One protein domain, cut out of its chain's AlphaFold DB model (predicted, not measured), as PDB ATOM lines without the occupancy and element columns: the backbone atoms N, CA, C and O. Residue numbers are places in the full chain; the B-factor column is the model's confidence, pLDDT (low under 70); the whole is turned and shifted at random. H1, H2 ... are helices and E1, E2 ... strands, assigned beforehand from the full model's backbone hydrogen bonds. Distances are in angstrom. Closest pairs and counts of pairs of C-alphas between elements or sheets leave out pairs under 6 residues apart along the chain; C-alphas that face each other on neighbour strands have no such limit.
ATOM      1  N   ILE A 372     198.878 247.272 166.086       71.50
ATOM      2  CA  ILE A 372     199.000 247.547 167.528       71.50
ATOM      3  C   ILE A 372     198.764 246.246 168.300       71.50
ATOM      4  O   ILE A 372     197.778 245.552 168.052       71.50
ATOM      5  N   VAL A 373     199.647 245.934 169.245       75.81
ATOM      6  CA  VAL A 373     199.519 244.822 170.191       75.81
ATOM      7  C   VAL A 373     199.640 245.387 171.600       75.81
ATOM      8  O   VAL A 373     200.695 245.892 171.962       75.81
ATOM      9  N   CYS A 374     198.575 245.304 172.392       78.81
ATOM     10  CA  CYS A 374     198.587 245.719 173.795       78.81
ATOM     11  C   CYS A 374     198.668 244.498 174.720       78.81
ATOM     12  O   CYS A 374     198.006 243.484 174.472       78.81
ATOM     13  N   ASP A 375     199.485 244.595 175.770       72.75
ATOM     14  CA  ASP A 375     199.672 243.564 176.795       72.75
ATOM     15  C   ASP A 375     198.444 243.462 177.720       72.75
ATOM     16  O   ASP A 375     198.458 243.888 178.875       72.75
ATOM     17  N   ASP A 376     197.372 242.848 177.220       63.34
ATOM     18  CA  ASP A 376     196.125 242.689 177.961       63.34
ATOM     19  C   ASP A 376     195.783 241.227 178.265       63.34
ATOM     20  O   ASP A 376     195.856 240.329 177.422       63.34
ATOM     21  N   LYS A 377     195.303 240.988 179.498       50.25
ATOM     22  CA  LYS A 377     194.845 239.674 180.006       50.25
ATOM     23  C   LYS A 377     193.648 239.088 179.238       50.25
ATOM     24  O   LYS A 377     193.267 237.948 179.499       50.25
ATOM     25  N   LEU A 378     193.040 239.857 178.335       42.91
ATOM     26  CA  LEU A 378     191.824 239.507 177.595       42.91
ATOM     27  C   LEU A 378     192.085 238.938 176.189       42.91
ATOM     28  O   LEU A 378     191.135 238.596 175.488       42.91
ATOM     29  N   GLY A 379     193.352 238.718 175.829       49.25
ATOM     30  CA  GLY A 379     193.747 238.124 174.554       49.25
ATOM     31  C   GLY A 379     194.109 239.191 173.531       49.25
ATOM     32  O   GLY A 379     193.495 240.249 173.485       49.25
ATOM     33  N   ASN A 380     195.135 238.901 172.729       52.88
ATOM     34  CA  ASN A 380     195.694 239.809 171.732       52.88
ATOM     35  C   ASN A 380     194.591 240.335 170.800       52.88
ATOM     36  O   ASN A 380     194.168 239.635 169.875       52.88
ATOM     37  N   THR A 381     194.132 241.564 171.016       49.81
ATOM     38  CA  THR A 381     193.283 242.280 170.068       49.81
ATOM     39  C   THR A 381     194.149 242.649 168.870       49.81
ATOM     40  O   THR A 381     194.926 243.595 168.908       49.81
ATOM     41  N   GLN A 382     194.066 241.850 167.804       49.94
ATOM     42  CA  GLN A 382     194.692 242.180 166.527       49.94
ATOM     43  C   GLN A 382     193.823 243.205 165.807       49.94
ATOM     44  O   GLN A 382     192.799 242.864 165.217       49.94
ATOM     45  N   CYS A 383     194.244 244.462 165.837       49.19
ATOM     46  CA  CYS A 383     193.616 245.517 165.058       49.19
ATOM     47  C   CYS A 383     194.436 245.753 163.788       49.19
ATOM     48  O   CYS A 383     195.551 246.272 163.844       49.19
ATOM     49  N   ARG A 384     193.879 245.359 162.635       46.91
ATOM     50  CA  ARG A 384     194.367 245.773 161.313       46.91
ATOM     51  C   ARG A 384     193.787 247.150 160.998       46.91
ATOM     52  O   ARG A 384     192.797 247.253 160.290       46.91
ATOM     53  N   ALA A 385     194.361 248.193 161.582       49.25
ATOM     54  CA  ALA A 385     194.184 249.549 161.072       49.25
ATOM     55  C   ALA A 385     195.436 249.901 160.256       49.25
ATOM     56  O   ALA A 385     196.537 249.477 160.597       49.25
ATOM     57  N   PHE A 386     195.297 250.615 159.143       44.56
ATOM     58  CA  PHE A 386     196.440 250.974 158.303       44.56
ATOM     59  C   PHE A 386     197.219 252.140 158.943       44.56
ATOM     60  O   PHE A 386     196.750 253.275 158.970       44.56
ATOM     61  N   PHE A 387     198.411 251.865 159.488       52.97
ATOM     62  CA  PHE A 387     199.295 252.870 160.101       52.97
ATOM     63  C   PHE A 387     200.369 253.344 159.117       52.97
ATOM     64  O   PHE A 387     201.223 252.554 158.749       52.97
ATOM     65  N   GLY A 388     200.398 254.617 158.722       43.41
ATOM     66  CA  GLY A 388     201.477 255.161 157.882       43.41
ATOM     67  C   GLY A 388     202.075 256.444 158.450       43.41
ATOM     68  O   GLY A 388     201.409 257.075 159.255       43.41
ATOM     69  N   SER A 389     203.289 256.857 158.064       36.41
ATOM     70  CA  SER A 389     203.834 258.179 158.431       36.41
ATOM     71  C   SER A 389     203.504 259.283 157.405       36.41
ATOM     72  O   SER A 389     203.825 259.141 156.215       36.41
ATOM     73  N   PRO A 390     202.931 260.425 157.844       50.28
ATOM     74  CA  PRO A 390     202.423 260.675 159.192       50.28
ATOM     75  C   PRO A 390     201.108 259.925 159.416       50.28
ATOM     76  O   PRO A 390     200.340 259.706 158.477       50.28
ATOM     77  N   TRP A 391     200.838 259.558 160.667       56.81
ATOM     78  CA  TRP A 391     199.644 258.798 161.017       56.81
ATOM     79  C   TRP A 391     198.389 259.557 160.584       56.81
ATOM     80  O   TRP A 391     198.165 260.695 161.019       56.81
ATOM     81  N   ARG A 392     197.573 258.937 159.714       50.84
ATOM     82  CA  ARG A 392     196.286 259.519 159.290       50.84
ATOM     83  C   ARG A 392     195.443 259.835 160.523       50.84
ATOM     84  O   ARG A 392     195.031 260.982 160.697       50.84
ATOM     85  N   ASP A 393     195.356 258.873 161.438       51.50
ATOM     86  CA  ASP A 393     194.715 259.026 162.737       51.50
ATOM     87  C   ASP A 393     195.746 259.057 163.867       51.50
ATOM     88  O   ASP A 393     196.594 258.171 163.937       51.50
ATOM     89  N   PRO A 394     195.710 260.056 164.771       57.41
ATOM     90  CA  PRO A 394     196.610 260.057 165.919       57.41
ATOM     91  C   PRO A 394     196.375 258.784 166.742       57.41
ATOM     92  O   PRO A 394     195.228 258.355 166.866       57.41
ATOM     93  N   PHE A 395     197.433 258.196 167.319       60.34
ATOM     94  CA  PHE A 395     197.354 256.959 168.120       60.34
ATOM     95  C   PHE A 395     196.137 256.920 169.046       60.34
ATOM     96  O   PHE A 395     195.415 255.931 169.048       60.34
ATOM     97  N   PRO A 396     195.774 258.018 169.713       59.19
ATOM     98  CA  PRO A 396     194.617 258.040 170.599       59.19
ATOM     99  C   PRO A 396     193.266 258.012 169.920       59.19
ATOM    100  O   PRO A 396     192.337 257.505 170.520       59.19
ATOM    101  N   ARG A 397     193.137 258.497 168.681       62.53
ATOM    102  CA  ARG A 397     191.922 258.269 167.897       62.53
ATOM    103  C   ARG A 397     191.781 256.786 167.588       62.53
ATOM    104  O   ARG A 397     190.674 256.285 167.647       62.53
ATOM    105  N   VAL A 398     192.883 256.080 167.337       67.31
ATOM    106  CA  VAL A 398     192.858 254.619 167.182       67.31
ATOM    107  C   VAL A 398     192.478 253.947 168.504       67.31
ATOM    108  O   VAL A 398     191.578 253.121 168.523       67.31
ATOM    109  N   ILE A 399     193.070 254.352 169.630       67.31
ATOM    110  CA  ILE A 399     192.700 253.850 170.967       67.31
ATOM    111  C   ILE A 399     191.219 254.142 171.296       67.31
ATOM    112  O   ILE A 399     190.501 253.251 171.755       67.31
ATOM    113  N   ASP A 400     190.738 255.355 171.011       66.06
ATOM    114  CA  ASP A 400     189.356 255.796 171.234       66.06
ATOM    115  C   ASP A 400     188.374 255.043 170.321       66.06
ATOM    116  O   ASP A 400     187.335 254.585 170.796       66.06
ATOM    117  N   LEU A 401     188.707 254.869 169.032       64.19
ATOM    118  CA  LEU A 401     187.931 254.077 168.063       64.19
ATOM    119  C   LEU A 401     187.816 252.619 168.499       64.19
ATOM    120  O   LEU A 401     186.768 252.001 168.338       64.19
ATOM    121  N   LEU A 402     188.878 252.081 169.094       66.56
ATOM    122  CA  LEU A 402     188.894 250.729 169.638       66.56
ATOM    123  C   LEU A 402     188.159 250.624 170.987       66.56
ATOM    124  O   LEU A 402     188.075 249.538 171.558       66.56
ATOM    125  N   GLY A 403     187.610 251.728 171.511       64.00
ATOM    126  CA  GLY A 403     186.903 251.757 172.794       64.00
ATOM    127  C   GLY A 403     187.808 251.421 173.981       64.00
ATOM    128  O   GLY A 403     187.324 251.059 175.057       64.00
ATOM    129  N   MET A 404     189.122 251.528 173.790       65.50
ATOM    130  CA  MET A 404     190.136 251.073 174.724       65.50
ATOM    131  C   MET A 404     190.361 252.141 175.798       65.50
ATOM    132  O   MET A 404     191.200 253.029 175.673       65.50
ATOM    133  N   ARG A 405     189.558 252.109 176.868       58.31
ATOM    134  CA  ARG A 405     189.739 253.029 178.001       58.31
ATOM    135  C   ARG A 405     190.906 252.577 178.876       58.31
ATOM    136  O   ARG A 405     190.826 251.508 179.464       58.31
ATOM    137  N   ALA A 406     191.899 253.458 179.021       54.97
ATOM    138  CA  ALA A 406     192.928 253.453 180.067       54.97
ATOM    139  C   ALA A 406     193.531 252.066 180.359       54.97
ATOM    140  O   ALA A 406     193.228 251.451 181.379       54.97
ATOM    141  N   PHE A 407     194.400 251.585 179.470       65.19
ATOM    142  CA  PHE A 407     195.224 250.419 179.773       65.19
ATOM    143  C   PHE A 407     196.313 250.765 180.791       65.19
ATOM    144  O   PHE A 407     196.981 251.788 180.671       65.19
ATOM    145  N   GLU A 408     196.525 249.868 181.754       64.81
ATOM    146  CA  GLU A 408     197.733 249.830 182.595       64.81
ATOM    147  C   GLU A 408     198.887 249.048 181.916       64.81
ATOM    148  O   GLU A 408     199.913 248.788 182.541       64.81
ATOM    149  N   GLY A 409     198.720 248.646 180.647       72.00
ATOM    150  CA  GLY A 409     199.656 247.819 179.878       72.00
ATOM    151  C   GLY A 409     200.499 248.584 178.850       72.00
ATOM    152  O   GLY A 409     200.249 249.750 178.542       72.00
ATOM    153  N   MET A 410     201.518 247.909 178.313       74.69
ATOM    154  CA  MET A 410     202.331 248.403 177.199       74.69
ATOM    155  C   MET A 410     201.622 248.094 175.879       74.69
ATOM    156  O   MET A 410     201.157 246.971 175.678       74.69
ATOM    157  N   CYS A 411     201.545 249.077 174.982       73.81
ATOM    158  CA  CYS A 411     201.061 248.874 173.621       73.81
ATOM    159  C   CYS A 411     202.224 249.034 172.644       73.81
ATOM    160  O   CYS A 411     202.844 250.092 172.547       73.81
ATOM    161  N   THR A 412     202.506 247.980 171.899       75.56
ATOM    162  CA  THR A 412     203.568 247.930 170.897       75.56
ATOM    163  C   THR A 412     202.949 248.148 169.526       75.56
ATOM    164  O   THR A 412     201.977 247.480 169.171       75.56
ATOM    165  N   VAL A 413     203.492 249.078 168.747       69.56
ATOM    166  CA  VAL A 413     203.050 249.347 167.380       69.56
ATOM    167  C   VAL A 413     204.110 248.837 166.427       69.56
ATOM    168  O   VAL A 413     205.214 249.368 166.336       69.56
ATOM    169  N   PHE A 414     203.766 247.785 165.703       67.62
ATOM    170  CA  PHE A 414     204.638 247.210 164.702       67.62
ATOM    171  C   PHE A 414     204.290 247.780 163.335       67.62
ATOM    172  O   PHE A 414     203.157 247.670 162.886       67.62
ATOM    173  N   CYS A 415     205.264 248.336 162.627       65.56
ATOM    174  CA  CYS A 415     205.098 248.796 161.245       65.56
ATOM    175  C   CYS A 415     204.894 247.676 160.216       65.56
ATOM    176  O   CYS A 415     204.559 247.887 159.056       65.56
ATOM    177  N   HIS A 416     205.106 246.448 160.650       67.38
ATOM    178  CA  HIS A 416     204.814 245.242 159.907       67.38
ATOM    179  C   HIS A 416     204.141 244.291 160.885       67.38
ATOM    180  O   HIS A 416     204.403 244.356 162.082       67.38
ATOM    181  N   THR A 417     203.271 243.397 160.427       66.50
ATOM    182  CA  THR A 417     202.737 242.369 161.336       66.50
ATOM    183  C   THR A 417     203.895 241.585 161.980       66.50
ATOM    184  O   THR A 417     204.937 241.434 161.340       66.50
ATOM    185  N   PRO A 418     203.778 241.061 163.215       65.12
ATOM    186  CA  PRO A 418     204.843 240.254 163.816       65.12
ATOM    187  C   PRO A 418     205.307 239.114 162.898       65.12
ATOM    188  O   PRO A 418     206.492 238.791 162.847       65.12
ATOM    189  N   GLU A 419     204.396 238.526 162.120       69.44
ATOM    190  CA  GLU A 419     204.702 237.533 161.092       69.44
ATOM    191  C   GLU A 419     205.514 238.111 159.930       69.44
ATOM    192  O   GLU A 419     206.447 237.460 159.467       69.44
ATOM    193  N   GLU A 420     205.192 239.314 159.452       68.00
ATOM    194  CA  GLU A 420     205.950 240.008 158.408       68.00
ATOM    195  C   GLU A 420     207.308 240.484 158.896       68.00
ATOM    196  O   GLU A 420     208.274 240.278 158.168       68.00
ATOM    197  N   VAL A 421     207.409 241.046 160.106       68.25
ATOM    198  CA  VAL A 421     208.694 241.358 160.744       68.25
ATOM    199  C   VAL A 421     209.516 240.081 160.790       68.25
ATOM    200  O   VAL A 421     210.586 240.036 160.201       68.25
ATOM    201  N   ASN A 422     208.986 238.998 161.366       69.94
ATOM    202  CA  ASN A 422     209.689 237.718 161.445       69.94
ATOM    203  C   ASN A 422     210.038 237.139 160.065       69.94
ATOM    204  O   ASN A 422     211.088 236.515 159.908       69.94
ATOM    205  N   ARG A 423     209.185 237.325 159.051       78.81
ATOM    206  CA  ARG A 423     209.427 236.852 157.682       78.81
ATOM    207  C   ARG A 423     210.507 237.671 156.990       78.81
ATOM    208  O   ARG A 423     211.411 237.069 156.427       78.81
ATOM    209  N   LEU A 424     210.413 238.999 157.003       72.94
ATOM    210  CA  LEU A 424     211.371 239.916 156.376       72.94
ATOM    211  C   LEU A 424     212.722 239.821 157.078       72.94
ATOM    212  O   LEU A 424     213.751 239.630 156.433       72.94
ATOM    213  N   PHE A 425     212.698 239.836 158.406       71.50
ATOM    214  CA  PHE A 425     213.864 239.621 159.242       71.50
ATOM    215  C   PHE A 425     214.473 238.235 159.010       71.50
ATOM    216  O   PHE A 425     215.668 238.114 158.763       71.50
ATOM    217  N   GLY A 426     213.654 237.179 158.979       75.19
ATOM    218  CA  GLY A 426     214.099 235.816 158.691       75.19
ATOM    219  C   GLY A 426     214.642 235.633 157.271       75.19
ATOM    220  O   GLY A 426     215.608 234.897 157.078       75.19
ATOM    221  N   GLN A 427     214.062 236.302 156.270       76.81
ATOM    222  CA  GLN A 427     214.579 236.328 154.900       76.81
ATOM    223  C   GLN A 427     215.946 237.008 154.851       76.81
ATOM    224  O   GLN A 427     216.882 236.429 154.309       76.81
ATOM    225  N   ARG A 428     216.091 238.181 155.473       69.81
ATOM    226  CA  ARG A 428     217.362 238.918 155.531       69.81
ATOM    227  C   ARG A 428     218.438 238.151 156.281       69.81
ATOM    228  O   ARG A 428     219.547 237.999 155.780       69.81
ATOM    229  N   LEU A 429     218.094 237.580 157.429       67.38
ATOM    230  CA  LEU A 429     219.007 236.727 158.173       67.38
ATOM    231  C   LEU A 429     219.474 235.532 157.359       67.38
ATOM    232  O   LEU A 429     220.644 235.191 157.433       67.38
ATOM    233  N   ARG A 430     218.610 234.928 156.537       74.25
ATOM    234  CA  ARG A 430     219.026 233.857 155.620       74.25
ATOM    235  C   ARG A 430     219.902 234.361 154.475       74.25
ATOM    236  O   ARG A 430     220.764 233.615 154.026       74.25
ATOM    237  N   THR A 431     219.709 235.597 154.019       72.38
ATOM    238  CA  THR A 431     220.576 236.226 153.010       72.38
ATOM    239  C   THR A 431     221.985 236.466 153.555       72.38
ATOM    240  O   THR A 431     222.958 236.175 152.864       72.38
ATOM    241  N   HIS A 432     222.110 236.949 154.794       64.62
ATOM    242  CA  HIS A 432     223.409 237.243 155.411       64.62
ATOM    243  C   HIS A 432     224.055 236.024 156.084       64.62
ATOM    244  O   HIS A 432     225.274 235.871 156.068       64.62
ATOM    245  N   PHE A 433     223.239 235.129 156.638       72.88
ATOM    246  CA  PHE A 433     223.655 233.946 157.382       72.88
ATOM    247  C   PHE A 433     222.810 232.729 156.975       72.88
ATOM    248  O   PHE A 433     221.943 232.283 157.731       72.88
ATOM    249  N   PRO A 434     223.073 232.123 155.803       73.19
ATOM    250  CA  PRO A 434     222.281 231.002 155.285       73.19
ATOM    251  C   PRO A 434     222.234 229.766 156.203       73.19
ATOM    252  O   PRO A 434     221.409 228.879 155.986       73.19
ATOM    253  N   TYR A 435     223.083 229.711 157.238       73.44
ATOM    254  CA  TYR A 435     223.242 228.564 158.133       73.44
ATOM    255  C   TYR A 435     223.048 228.862 159.633       73.44
ATOM    256  O   TYR A 435     223.187 227.932 160.426       73.44
ATOM    257  N   LEU A 436     222.748 230.101 160.057       65.19
ATOM    258  CA  LEU A 436     222.517 230.408 161.482       65.19
ATOM    259  C   LEU A 436     221.030 230.472 161.840       65.19
ATOM    260  O   LEU A 436     220.201 230.963 161.074       65.19
ATOM    261  N   GLU A 437     220.707 230.024 163.057       65.81
ATOM    262  CA  GLU A 437     219.402 230.290 163.650       65.81
ATOM    263  C   GLU A 437     219.266 231.779 164.026       65.81
ATOM    264  O   GLU A 437     220.190 232.377 164.589       65.81
ATOM    265  N   PRO A 438     218.104 232.391 163.736       61.41
ATOM    266  CA  PRO A 438     217.939 233.840 163.719       61.41
ATOM    267  C   PRO A 438     218.092 234.538 165.078       61.41
ATOM    268  O   PRO A 438     218.488 235.699 165.134       61.41
ATOM    269  N   ALA A 439     217.821 233.840 166.184       59.81
ATOM    270  CA  ALA A 439     217.789 234.440 167.519       59.81
ATOM    271  C   ALA A 439     219.177 234.796 168.088       59.81
ATOM    272  O   ALA A 439     219.266 235.593 169.016       59.81
ATOM    273  N   THR A 440     220.259 234.223 167.552       69.69
ATOM    274  CA  THR A 440     221.634 234.473 168.029       69.69
ATOM    275  C   THR A 440     222.384 235.552 167.253       69.69
ATOM    276  O   THR A 440     223.506 235.876 167.622       69.69
ATOM    277  N   ALA A 441     221.796 236.088 166.182       78.62
ATOM    278  CA  ALA A 441     222.499 236.969 165.253       78.62
ATOM    279  C   ALA A 441     222.339 238.468 165.559       78.62
ATOM    280  O   ALA A 441     223.010 239.272 164.922       78.62
ATOM    281  N   LEU A 442     221.470 238.857 166.500       83.75
ATOM    282  CA  LEU A 442     221.316 240.256 166.905       83.75
ATOM    283  C   LEU A 442     222.132 240.554 168.153       83.75
ATOM    284  O   LEU A 442     221.950 239.932 169.200       83.75
ATOM    285  N   THR A 443     222.983 241.561 168.046       89.75
ATOM    286  CA  THR A 443     223.694 242.157 169.172       89.75
ATOM    287  C   THR A 443     223.157 243.557 169.411       89.75
ATOM    288  O   THR A 443     223.079 244.358 168.480       89.75
ATOM    289  N   LEU A 444     222.785 243.845 170.658       92.38
ATOM    290  CA  LEU A 444     222.413 245.193 171.073       92.38
ATOM    291  C   LEU A 444     223.640 246.101 170.937       92.38
ATOM    292  O   LEU A 444     224.703 245.816 171.497       92.38
ATOM    293  N   ASN A 445     223.504 247.180 170.174       91.44
ATOM    294  CA  ASN A 445     224.535 248.187 170.036       91.44
ATOM    295  C   ASN A 445     224.444 249.148 171.223       91.44
ATOM    296  O   ASN A 445     223.653 250.089 171.204       91.44
ATOM    297  N   ASN A 446     225.271 248.921 172.245       89.81
ATOM    298  CA  ASN A 446     225.291 249.729 173.468       89.81
ATOM    299  C   ASN A 446     225.644 251.211 173.234       89.81
ATOM    300  O   ASN A 446     225.383 252.021 174.111       89.81
ATOM    301  N   HIS A 447     226.243 251.574 172.093       88.88
ATOM    302  CA  HIS A 447     226.493 252.982 171.754       88.88
ATOM    303  C   HIS A 447     225.248 253.690 171.213       88.88
ATOM    304  O   HIS A 447     225.150 254.906 171.307       88.88
ATOM    305  N   CYS A 448     224.315 252.922 170.657       91.81
ATOM    306  CA  CYS A 448     223.083 253.405 170.044       91.81
ATOM    307  C   CYS A 448     221.835 252.967 170.817       91.81
ATOM    308  O   CYS A 448     220.729 253.056 170.294       91.81
ATOM    309  N   SER A 449     222.007 252.435 172.027       90.88
ATOM    310  CA  SER A 449     220.913 251.957 172.869       90.88
ATOM    311  C   SER A 449     221.038 252.571 174.255       90.88
ATOM    312  O   SER A 449     222.135 252.606 174.807       90.88
ATOM    313  N   GLY A 450     219.929 253.037 174.814       89.62
ATOM    314  CA  GLY A 450     219.898 253.750 176.087       89.62
ATOM    315  C   GLY A 450     218.703 254.694 176.191       89.62
ATOM    316  O   GLY A 450     217.826 254.713 175.327       89.62
ATOM    317  N   LEU A 451     218.665 255.484 177.261       85.06
ATOM    318  CA  LEU A 451     217.667 256.543 177.433       85.06
ATOM    319  C   LEU A 451     218.071 257.791 176.636       85.06
ATOM    320  O   LEU A 451     219.259 258.075 176.498       85.06
ATOM    321  N   GLN A 452     217.092 258.570 176.160       75.06
ATOM    322  CA  GLN A 452     217.327 259.776 175.345       75.06
ATOM    323  C   GLN A 452     218.385 260.725 175.925       75.06
ATOM    324  O   GLN A 452     219.200 261.272 175.192       75.06
ATOM    325  N   ALA A 453     218.382 260.906 177.248       59.31
ATOM    326  CA  ALA A 453     219.291 261.810 177.948       59.31
ATOM    327  C   ALA A 453     220.767 261.364 177.933       59.31
ATOM    328  O   ALA A 453     221.632 262.141 178.326       59.31
ATOM    329  N   GLU A 454     221.052 260.128 177.521       68.38
ATOM    330  CA  GLU A 454     222.394 259.533 177.514       68.38
ATOM    331  C   GLU A 454     222.973 259.377 176.098       68.38
ATOM    332  O   GLU A 454     224.131 258.985 175.948       68.38
ATOM    333  N   LEU A 455     222.193 259.681 175.055       71.88
ATOM    334  CA  LEU A 455     222.603 259.508 173.665       71.88
ATOM    335  C   LEU A 455     223.018 260.855 173.059       71.88
ATOM    336  O   LEU A 455     222.193 261.584 172.516       71.88
ATOM    337  N   ASP A 456     224.316 261.161 173.115       60.00
ATOM    338  CA  ASP A 456     224.884 262.404 172.562       60.00
ATOM    339  C   ASP A 456     224.864 262.468 171.016       60.00
ATOM    340  O   ASP A 456     225.166 263.518 170.449       60.00
ATOM    341  N   ASP A 457     224.521 261.376 170.312       78.25
ATOM    342  CA  ASP A 457     224.591 261.313 168.841       78.25
ATOM    343  C   ASP A 457     223.673 260.233 168.215       78.25
ATOM    344  O   ASP A 457     224.119 259.322 167.513       78.25
ATOM    345  N   VAL A 458     222.361 260.299 168.480       82.06
ATOM    346  CA  VAL A 458     221.368 259.364 167.889       82.06
ATOM    347  C   VAL A 458     221.326 259.456 166.355       82.06
ATOM    348  O   VAL A 458     220.971 258.486 165.681       82.06
ATOM    349  N   GLU A 459     221.706 260.602 165.786       84.94
ATOM    350  CA  GLU A 459     221.638 260.875 164.345       84.94
ATOM    351  C   GLU A 459     222.503 259.914 163.515       84.94
ATOM    352  O   GLU A 459     222.135 259.561 162.392       84.94
ATOM    353  N   ASN A 460     223.609 259.424 164.082       88.69
ATOM    354  CA  ASN A 460     224.548 258.529 163.403       88.69
ATOM    355  C   ASN A 460     224.279 257.033 163.647       88.69
ATOM    356  O   ASN A 460     225.009 256.172 163.146       88.69
ATOM    357  N   CYS A 461     223.225 256.696 164.390       92.81
ATOM    358  CA  CYS A 461     222.883 255.318 164.711       92.81
ATOM    359  C   CYS A 461     222.043 254.672 163.609       92.81
ATOM    360  O   CYS A 461     220.829 254.855 163.539       92.81
ATOM    361  N   TYR A 462     222.692 253.878 162.759       92.81
ATOM    362  CA  TYR A 462     222.017 253.012 161.794       92.81
ATOM    363  C   TYR A 462     221.846 251.611 162.381       92.81
ATOM    364  O   TYR A 462     222.838 250.972 162.738       92.81
ATOM    365  N   CYS A 463     220.599 251.149 162.478       91.44
ATOM    366  CA  CYS A 463     220.260 249.871 163.094       91.44
ATOM    367  C   CYS A 463     219.675 248.918 162.054       91.44
ATOM    368  O   CYS A 463     218.855 249.317 161.223       91.44
ATOM    369  N   ASP A 464     220.028 247.638 162.139       90.25
ATOM    370  CA  ASP A 464     219.333 246.607 161.362       90.25
ATOM    371  C   ASP A 464     217.896 246.421 161.869       90.25
ATOM    372  O   ASP A 464     216.974 246.194 161.083       90.25
ATOM    373  N   LEU A 465     217.707 246.581 163.180       89.12
ATOM    374  CA  LEU A 465     216.416 246.685 163.850       89.12
ATOM    375  C   LEU A 465     216.490 247.833 164.863       89.12
ATOM    376  O   LEU A 465     217.216 247.744 165.855       89.12
ATOM    377  N   ALA A 466     215.751 248.905 164.600       91.50
ATOM    378  CA  ALA A 466     215.591 250.031 165.510       91.50
ATOM    379  C   ALA A 466     214.268 249.877 166.263       91.50
ATOM    380  O   ALA A 466     213.220 249.686 165.646       91.50
ATOM    381  N   ASN A 467     214.309 249.969 167.587       92.50
ATOM    382  CA  ASN A 467     213.134 249.953 168.446       92.50
ATOM    383  C   ASN A 467     213.172 251.171 169.375       92.50
ATOM    384  O   ASN A 467     214.131 251.357 170.117       92.50
ATOM    385  N   VAL A 468     212.140 252.010 169.322       93.00
ATOM    386  CA  VAL A 468     212.032 253.228 170.134       93.00
ATOM    387  C   VAL A 468     210.769 253.148 170.969       93.00
ATOM    388  O   VAL A 468     209.671 253.060 170.427       93.00
ATOM    389  N   THR A 469     210.922 253.180 172.289       93.06
ATOM    390  CA  THR A 469     209.824 253.105 173.253       93.06
ATOM    391  C   THR A 469     209.695 254.418 173.999       93.06
ATOM    392  O   THR A 469     210.554 254.738 174.807       93.06
ATOM    393  N   CYS A 470     208.612 255.158 173.789       92.94
ATOM    394  CA  CYS A 470     208.374 256.438 174.455       92.94
ATOM    395  C   CYS A 470     207.149 256.391 175.371       92.94
ATOM    396  O   CYS A 470     206.199 255.636 175.140       92.94
ATOM    397  N   SER A 471     207.142 257.244 176.394       91.56
ATOM    398  CA  SER A 471     205.968 257.489 177.228       91.56
ATOM    399  C   SER A 471     205.126 258.600 176.602       91.56
ATOM    400  O   SER A 471     205.523 259.759 176.547       91.56
ATOM    401  N   VAL A 472     203.936 258.251 176.121       89.44
ATOM    402  CA  VAL A 472     202.995 259.184 175.496       89.44
ATOM    403  C   VAL A 472     201.939 259.587 176.520       89.44
ATOM    404  O   VAL A 472     201.117 258.769 176.946       89.44
ATOM    405  N   LYS A 473     201.946 260.860 176.912       89.44
ATOM    406  CA  LYS A 473     200.997 261.458 177.846       89.44
ATOM    407  C   LYS A 473     199.893 262.205 177.111       89.44
ATOM    408  O   LYS A 473     200.128 263.085 176.290       89.44
ATOM    409  N   PHE A 474     198.654 261.891 177.447       83.00
ATOM    410  CA  PHE A 474     197.464 262.494 176.866       83.00
ATOM    411  C   PHE A 474     197.162 263.823 177.558       83.00
ATOM    412  O   PHE A 474     196.857 263.840 178.748       83.00
ATOM    413  N   LYS A 475     197.149 264.946 176.826       87.94
ATOM    414  CA  LYS A 475     196.864 266.271 177.423       87.94
ATOM    415  C   LYS A 475     195.469 266.357 178.034       87.94
ATOM    416  O   LYS A 475     195.264 267.066 179.013       87.94
ATOM    417  N   ARG A 476     194.500 265.625 177.472       83.94
ATOM    418  CA  ARG A 476     193.090 265.694 177.883       83.94
ATOM    419  C   ARG A 476     192.825 265.101 179.270       83.94
ATOM    420  O   ARG A 476     191.993 265.635 179.994       83.94
ATOM    421  N   ASN A 477     193.466 263.985 179.613       84.56
ATOM    422  CA  ASN A 477     193.193 263.238 180.849       84.56
ATOM    423  C   ASN A 477     194.455 262.922 181.673       84.56
ATOM    424  O   ASN A 477     194.339 262.351 182.751       84.56
ATOM    425  N   GLY A 478     195.643 263.280 181.181       88.38
ATOM    426  CA  GLY A 478     196.921 263.020 181.835       88.38
ATOM    427  C   GLY A 478     197.352 261.553 181.840       88.38
ATOM    428  O   GLY A 478     198.362 261.251 182.469       88.38
ATOM    429  N   ALA A 479     196.616 260.655 181.172       85.19
ATOM    430  CA  ALA A 479     196.984 259.247 181.088       85.19
ATOM    431  C   ALA A 479     198.324 259.106 180.359       85.19
ATOM    432  O   ALA A 479     198.547 259.784 179.356       85.19
ATOM    433  N   VAL A 480     199.203 258.246 180.866       86.88
ATOM    434  CA  VAL A 480     200.511 257.955 180.272       86.88
ATOM    435  C   VAL A 480     200.484 256.526 179.760       86.88
ATOM    436  O   VAL A 480     200.059 255.627 180.480       86.88
ATOM    437  N   MET A 481     200.937 256.318 178.530       83.94
ATOM    438  CA  MET A 481     201.041 254.998 177.917       83.94
ATOM    439  C   MET A 481     202.419 254.825 177.296       83.94
ATOM    440  O   MET A 481     202.908 255.730 176.626       83.94
ATOM    441  N   LYS A 482     203.035 253.657 177.494       88.62
ATOM    442  CA  LYS A 482     204.277 253.307 176.802       88.62
ATOM    443  C   LYS A 482     203.960 252.779 175.413       88.62
ATOM    444  O   LYS A 482     203.214 251.806 175.282       88.62
ATOM    445  N   VAL A 483     204.535 253.430 174.411       86.00
ATOM    446  CA  VAL A 483     204.364 253.111 172.997       86.00
ATOM    447  C   VAL A 483     205.724 252.776 172.418       86.00
ATOM    448  O   VAL A 483     206.628 253.605 172.460       86.00
ATOM    449  N   ALA A 484     205.857 251.570 171.880       89.56
ATOM    450  CA  ALA A 484     207.056 251.136 171.175       89.56
ATOM    451  C   ALA A 484     206.819 251.131 169.666       89.56
ATOM    452  O   ALA A 484     205.792 250.621 169.214       89.56
ATOM    453  N   LEU A 485     207.756 251.693 168.906       86.94
ATOM    454  CA  LEU A 485     207.773 251.678 167.450       86.94
ATOM    455  C   LEU A 485     209.045 250.986 166.972       86.94
ATOM    456  O   LEU A 485     210.153 251.345 167.370       86.94
ATOM    457  N   THR A 486     208.868 249.983 166.120       86.94
ATOM    458  CA  THR A 486     209.964 249.159 165.611       86.94
ATOM    459  C   THR A 486     210.008 249.205 164.090       86.94
ATOM    460  O   THR A 486     208.984 248.987 163.437       86.94
ATOM    461  N   ASP A 487     211.195 249.432 163.533       84.88
ATOM    462  CA  ASP A 487     211.436 249.475 162.091       84.88
ATOM    463  C   ASP A 487     212.803 248.842 161.739       84.88
ATOM    464  O   ASP A 487     213.649 248.610 162.609       84.88
ATOM    465  N   LEU A 488     212.997 248.477 160.472       86.12
ATOM    466  CA  LEU A 488     214.133 247.688 159.991       86.12
ATOM    467  C   LEU A 488     214.999 248.481 159.008       86.12
ATOM    468  O   LEU A 488     214.472 249.052 158.058       86.12
ATOM    469  N   GLU A 489     216.326 248.387 159.136       85.62
ATOM    470  CA  GLU A 489     217.298 249.081 158.265       85.62
ATOM    471  C   GLU A 489     217.021 250.586 158.144       85.62
ATOM    472  O   GLU A 489     217.045 251.161 157.053       85.62
ATOM    473  N   VAL A 490     216.728 251.229 159.268       84.81
ATOM    474  CA  VAL A 490     216.498 252.669 159.314       84.81
ATOM    475  C   VAL A 490     217.390 253.316 160.366       84.81
ATOM    476  O   VAL A 490     217.711 252.689 161.383       84.81
ATOM    477  N   PRO A 491     217.802 254.577 160.146       89.38
ATOM    478  CA  PRO A 491     218.409 255.369 161.198       89.38
ATOM    479  C   PRO A 491     217.471 255.442 162.403       89.38
ATOM    480  O   PRO A 491     216.274 255.699 162.256       89.38
ATOM    481  N   LEU A 492     218.022 255.259 163.597       89.94
ATOM    482  CA  LEU A 492     217.280 255.309 164.854       89.94
ATOM    483  C   LEU A 492     216.547 256.648 165.027       89.94
ATOM    484  O   LEU A 492     215.407 256.677 165.489       89.94
ATOM    485  N   VAL A 493     217.160 257.744 164.566       88.81
ATOM    486  CA  VAL A 493     216.539 259.074 164.538       88.81
ATOM    487  C   VAL A 493     215.264 259.099 163.692       88.81
ATOM    488  O   VAL A 493     214.269 259.657 164.118       88.81
ATOM    489  N   THR A 494     215.210 258.393 162.559       87.69
ATOM    490  CA  THR A 494     214.000 258.344 161.715       87.69
ATOM    491  C   THR A 494     212.827 257.680 162.437       87.69
ATOM    492  O   THR A 494     211.677 258.091 162.275       87.69
ATOM    493  N   VAL A 495     213.113 256.667 163.259       87.19
ATOM    494  CA  VAL A 495     212.118 256.014 164.121       87.19
ATOM    495  C   VAL A 495     211.697 256.955 165.251       87.19
ATOM    496  O   VAL A 495     210.506 257.076 165.527       87.19
ATOM    497  N   SER A 496     212.644 257.679 165.850       89.62
ATOM    498  CA  SER A 496     212.381 258.695 166.878       89.62
ATOM    499  C   SER A 496     211.491 259.829 166.369       89.62
ATOM    500  O   SER A 496     210.467 260.120 166.975       89.62
ATOM    501  N   ASP A 497     211.830 260.417 165.222       87.62
ATOM    502  CA  ASP A 497     211.134 261.557 164.613       87.62
ATOM    503  C   ASP A 497     209.681 261.216 164.251       87.62
ATOM    504  O   ASP A 497     208.821 262.091 164.114       87.62
ATOM    505  N   SER A 498     209.360 259.924 164.117       83.88
ATOM    506  CA  SER A 498     207.973 259.492 163.956       83.88
ATOM    507  C   SER A 498     207.104 259.900 165.156       83.88
ATOM    508  O   SER A 498     205.912 260.168 164.965       83.88
ATOM    509  N   PHE A 499     207.700 260.043 166.350       83.50
ATOM    510  CA  PHE A 499     207.023 260.506 167.554       83.50
ATOM    511  C   PHE A 499     206.815 262.026 167.625       83.50
ATOM    512  O   PHE A 499     205.839 262.476 168.232       83.50
ATOM    513  N   ASP A 500     207.639 262.834 166.957       79.69
ATOM    514  CA  ASP A 500     207.488 264.299 166.958       79.69
ATOM    515  C   ASP A 500     206.153 264.740 166.344       79.69
ATOM    516  O   ASP A 500     205.543 265.736 166.747       79.69
ATOM    517  N   ASN A 501     205.622 263.928 165.428       70.75
ATOM    518  CA  ASN A 501     204.304 264.144 164.841       70.75
ATOM    519  C   ASN A 501     203.156 264.060 165.873       70.75
ATOM    520  O   ASN A 501     202.071 264.591 165.610       70.75
ATOM    521  N   TYR A 502     203.355 263.445 167.049       66.50
ATOM    522  CA  TYR A 502     202.326 263.378 168.099       66.50
ATOM    523  C   TYR A 502     202.195 264.663 168.914       66.50
ATOM    524  O   TYR A 502     201.084 264.974 169.357       66.50
ATOM    525  N   GLN A 503     203.277 265.430 169.100       64.75
ATOM    526  CA  GLN A 503     203.263 266.607 169.982       64.75
ATOM    527  C   GLN A 503     202.229 267.656 169.538       64.75
ATOM    528  O   GLN A 503     201.582 268.314 170.361       64.75
ATOM    529  N   GLN A 504     201.997 267.757 168.226       64.50
ATOM    530  CA  GLN A 504     201.059 268.711 167.631       64.50
ATOM    531  C   GLN A 504     199.577 268.358 167.860       64.50
ATOM    532  O   GLN A 504     198.711 269.194 167.610       64.50
ATOM    533  N   ARG A 505     199.247 267.145 168.330       64.12
ATOM    534  CA  ARG A 505     197.867 266.615 168.312       64.12
ATOM    535  C   ARG A 505     197.247 266.340 169.684       64.12
ATOM    536  O   ARG A 505     196.262 265.615 169.766       64.12
ATOM    537  N   GLY A 506     197.765 266.950 170.750       80.62
ATOM    538  CA  GLY A 506     197.184 266.802 172.093       80.62
ATOM    539  C   GLY A 506     197.924 265.819 173.001       80.62
ATOM    540  O   GLY A 506     197.335 265.335 173.971       80.62
ATOM    541  N   TYR A 507     199.197 265.547 172.709       84.19
ATOM    542  CA  TYR A 507     200.052 264.646 173.480       84.19
ATOM    543  C   TYR A 507     201.357 265.332 173.848       84.19
ATOM    544  O   TYR A 507     201.786 266.261 173.161       84.19
ATOM    545  N   ASP A 508     201.946 264.870 174.938       89.94
ATOM    546  CA  ASP A 508     203.341 265.107 175.283       89.94
ATOM    547  C   ASP A 508     204.048 263.754 175.183       89.94
ATOM    548  O   ASP A 508     203.494 262.731 175.596       89.94
ATOM    549  N   VAL A 509     205.206 263.729 174.533       90.06
ATOM    550  CA  VAL A 509     206.023 262.523 174.393       90.06
ATOM    551  C   VAL A 509     207.275 262.763 175.209       90.06
ATOM    552  O   VAL A 509     208.021 263.688 174.905       90.06
ATOM    553  N   ASP A 510     207.469 261.933 176.224       90.62
ATOM    554  CA  ASP A 510     208.579 262.013 177.164       90.62
ATOM    555  C   ASP A 510     209.215 260.620 177.330       90.62
ATOM    556  O   ASP A 510     208.652 259.603 176.908       90.62
ATOM    557  N   ASP A 511     210.378 260.565 177.980       91.56
ATOM    558  CA  ASP A 511     211.035 259.328 178.425       91.56
ATOM    559  C   ASP A 511     211.176 258.256 177.324       91.56
ATOM    560  O   ASP A 511     210.716 257.120 177.480       91.56
ATOM    561  N   CYS A 512     211.793 258.626 176.197       92.81
ATOM    562  CA  CYS A 512     212.107 257.689 175.123       92.81
ATOM    563  C   CYS A 512     213.330 256.816 175.463       92.81
ATOM    564  O   CYS A 512     214.406 257.310 175.812       92.81
ATOM    565  N   GLU A 513     213.154 255.506 175.329       94.50
ATOM    566  CA  GLU A 513     214.170 254.463 175.403       94.50
ATOM    567  C   GLU A 513     214.437 253.927 173.997       94.50
ATOM    568  O   GLU A 513     213.512 253.601 173.250       94.50
ATOM    569  N   TYR A 514     215.709 253.842 173.639       93.94
ATOM    570  CA  TYR A 514     216.159 253.433 172.322       93.94
ATOM    571  C   TYR A 514     216.880 252.097 172.426       93.94
ATOM    572  O   TYR A 514     217.796 251.931 173.231       93.94
ATOM    573  N   GLU A 515     216.507 251.153 171.574       94.62
ATOM    574  CA  GLU A 515     217.206 249.890 171.394       94.62
ATOM    575  C   GLU A 515     217.592 249.750 169.921       94.62
ATOM    576  O   GLU A 515     216.750 249.672 169.024       94.62
ATOM    577  N   CYS A 516     218.894 249.712 169.666       93.94
ATOM    578  CA  CYS A 516     219.459 249.522 168.344       93.94
ATOM    579  C   CYS A 516     220.095 248.140 168.282       93.94
ATOM    580  O   CYS A 516     221.084 247.876 168.969       93.94
ATOM    581  N   PHE A 517     219.555 247.249 167.460       92.62
ATOM    582  CA  PHE A 517     220.154 245.941 167.240       92.62
ATOM    583  C   PHE A 517     220.852 245.917 165.888       92.62
ATOM    584  O   PHE A 517     220.248 246.211 164.856       92.62
ATOM    585  N   ASN A 518     222.114 245.501 165.917       91.69
ATOM    586  CA  ASN A 518     222.888 245.221 164.721       91.69
ATOM    587  C   ASN A 518     223.025 243.713 164.569       91.69
ATOM    588  O   ASN A 518     223.240 242.982 165.544       91.69
ATOM    589  N   LEU A 519     222.918 243.250 163.333       87.88
ATOM    590  CA  LEU A 519     223.354 241.931 162.942       87.88
ATOM    591  C   LEU A 519     224.838 241.848 163.265       87.88
ATOM    592  O   LEU A 519     225.629 242.677 162.813       87.88
ATOM    593  N   SER A 520     225.226 240.860 164.065       77.50
ATOM    594  CA  SER A 520     226.625 240.579 164.344       77.50
ATOM    595  C   SER A 520     227.273 240.072 163.056       77.50
ATOM    596  O   SER A 520     227.387 238.867 162.820       77.50
TER     597      SER A 520
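This is residues 372 to 520 of the 585 residues of an uncharacterized protein of Gregarina niphandrodes (UniProt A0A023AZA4). A sheet curled like part of a barrel wraps its three long strands, E5, E4 and E6, round H3, while H2 runs outside the curl. Short strands widen the sheet, E1 and E2 past E5 and E3 past E6. The 149 printed residues have three named helices and six named strands, E1 H1 E2 H2 E3 E4 E5 H3 E6 along the chain; the mixed sheet's order is E1 E2 E5 E4 E6 E3. The class is mixed, helices and strands; the whole is compact, radius of gyration of the C-alphas 16.0 A, spanning 50 by 37 by 27 A.

E4, residues 462 to 474, and E5, residues 480 to 491, form an antiparallel hairpin, with N 470 and O 483 within hydrogen-bond range at 2.8 A. E6, residues 507 to 519, is antiparallel to E4, N 467 to O 515 2.8 A, and to edge strand E3, residues 442 to 444, N 443 to O 518 2.9 A. E2, residues 411 to 414, is parallel to E5, N 413 to O 484 2.8 A, and antiparallel to edge strand E1, residues 372 to 374, N 373 to O 412 2.8 A. The sheet curls round H3, residues 492 to 503, which touches E4; their closest C-alphas, Ala 466 and Leu 492, are 5.6 A apart. E5, H3 and E6 make a split strand-helix-strand unit, E4 between its strands, with a right-handed crossover. H2, residues 418 to 432, is on the sheet at a height of 9.7 A. H1, residues 395 to 401, stands at the sheet's level. In H1 and H2 every O i to N i+4 pair is within range; H3 has 3 of 8, and 7 of 9 for i+3.

E1 begins at C-alpha 372 (199.000, 247.547, 167.528); E6, 34.2 A long, ends at C-alpha 519 (223.354, 241.931, 162.942). E4 measures 30.3 A, H2 20.6 A.

The printed part has no cut. The links E1 to H1 and E3 to E4 are long. Mean pLDDT of the printed part is 75.2; residues 376 to 408 are among those under 70.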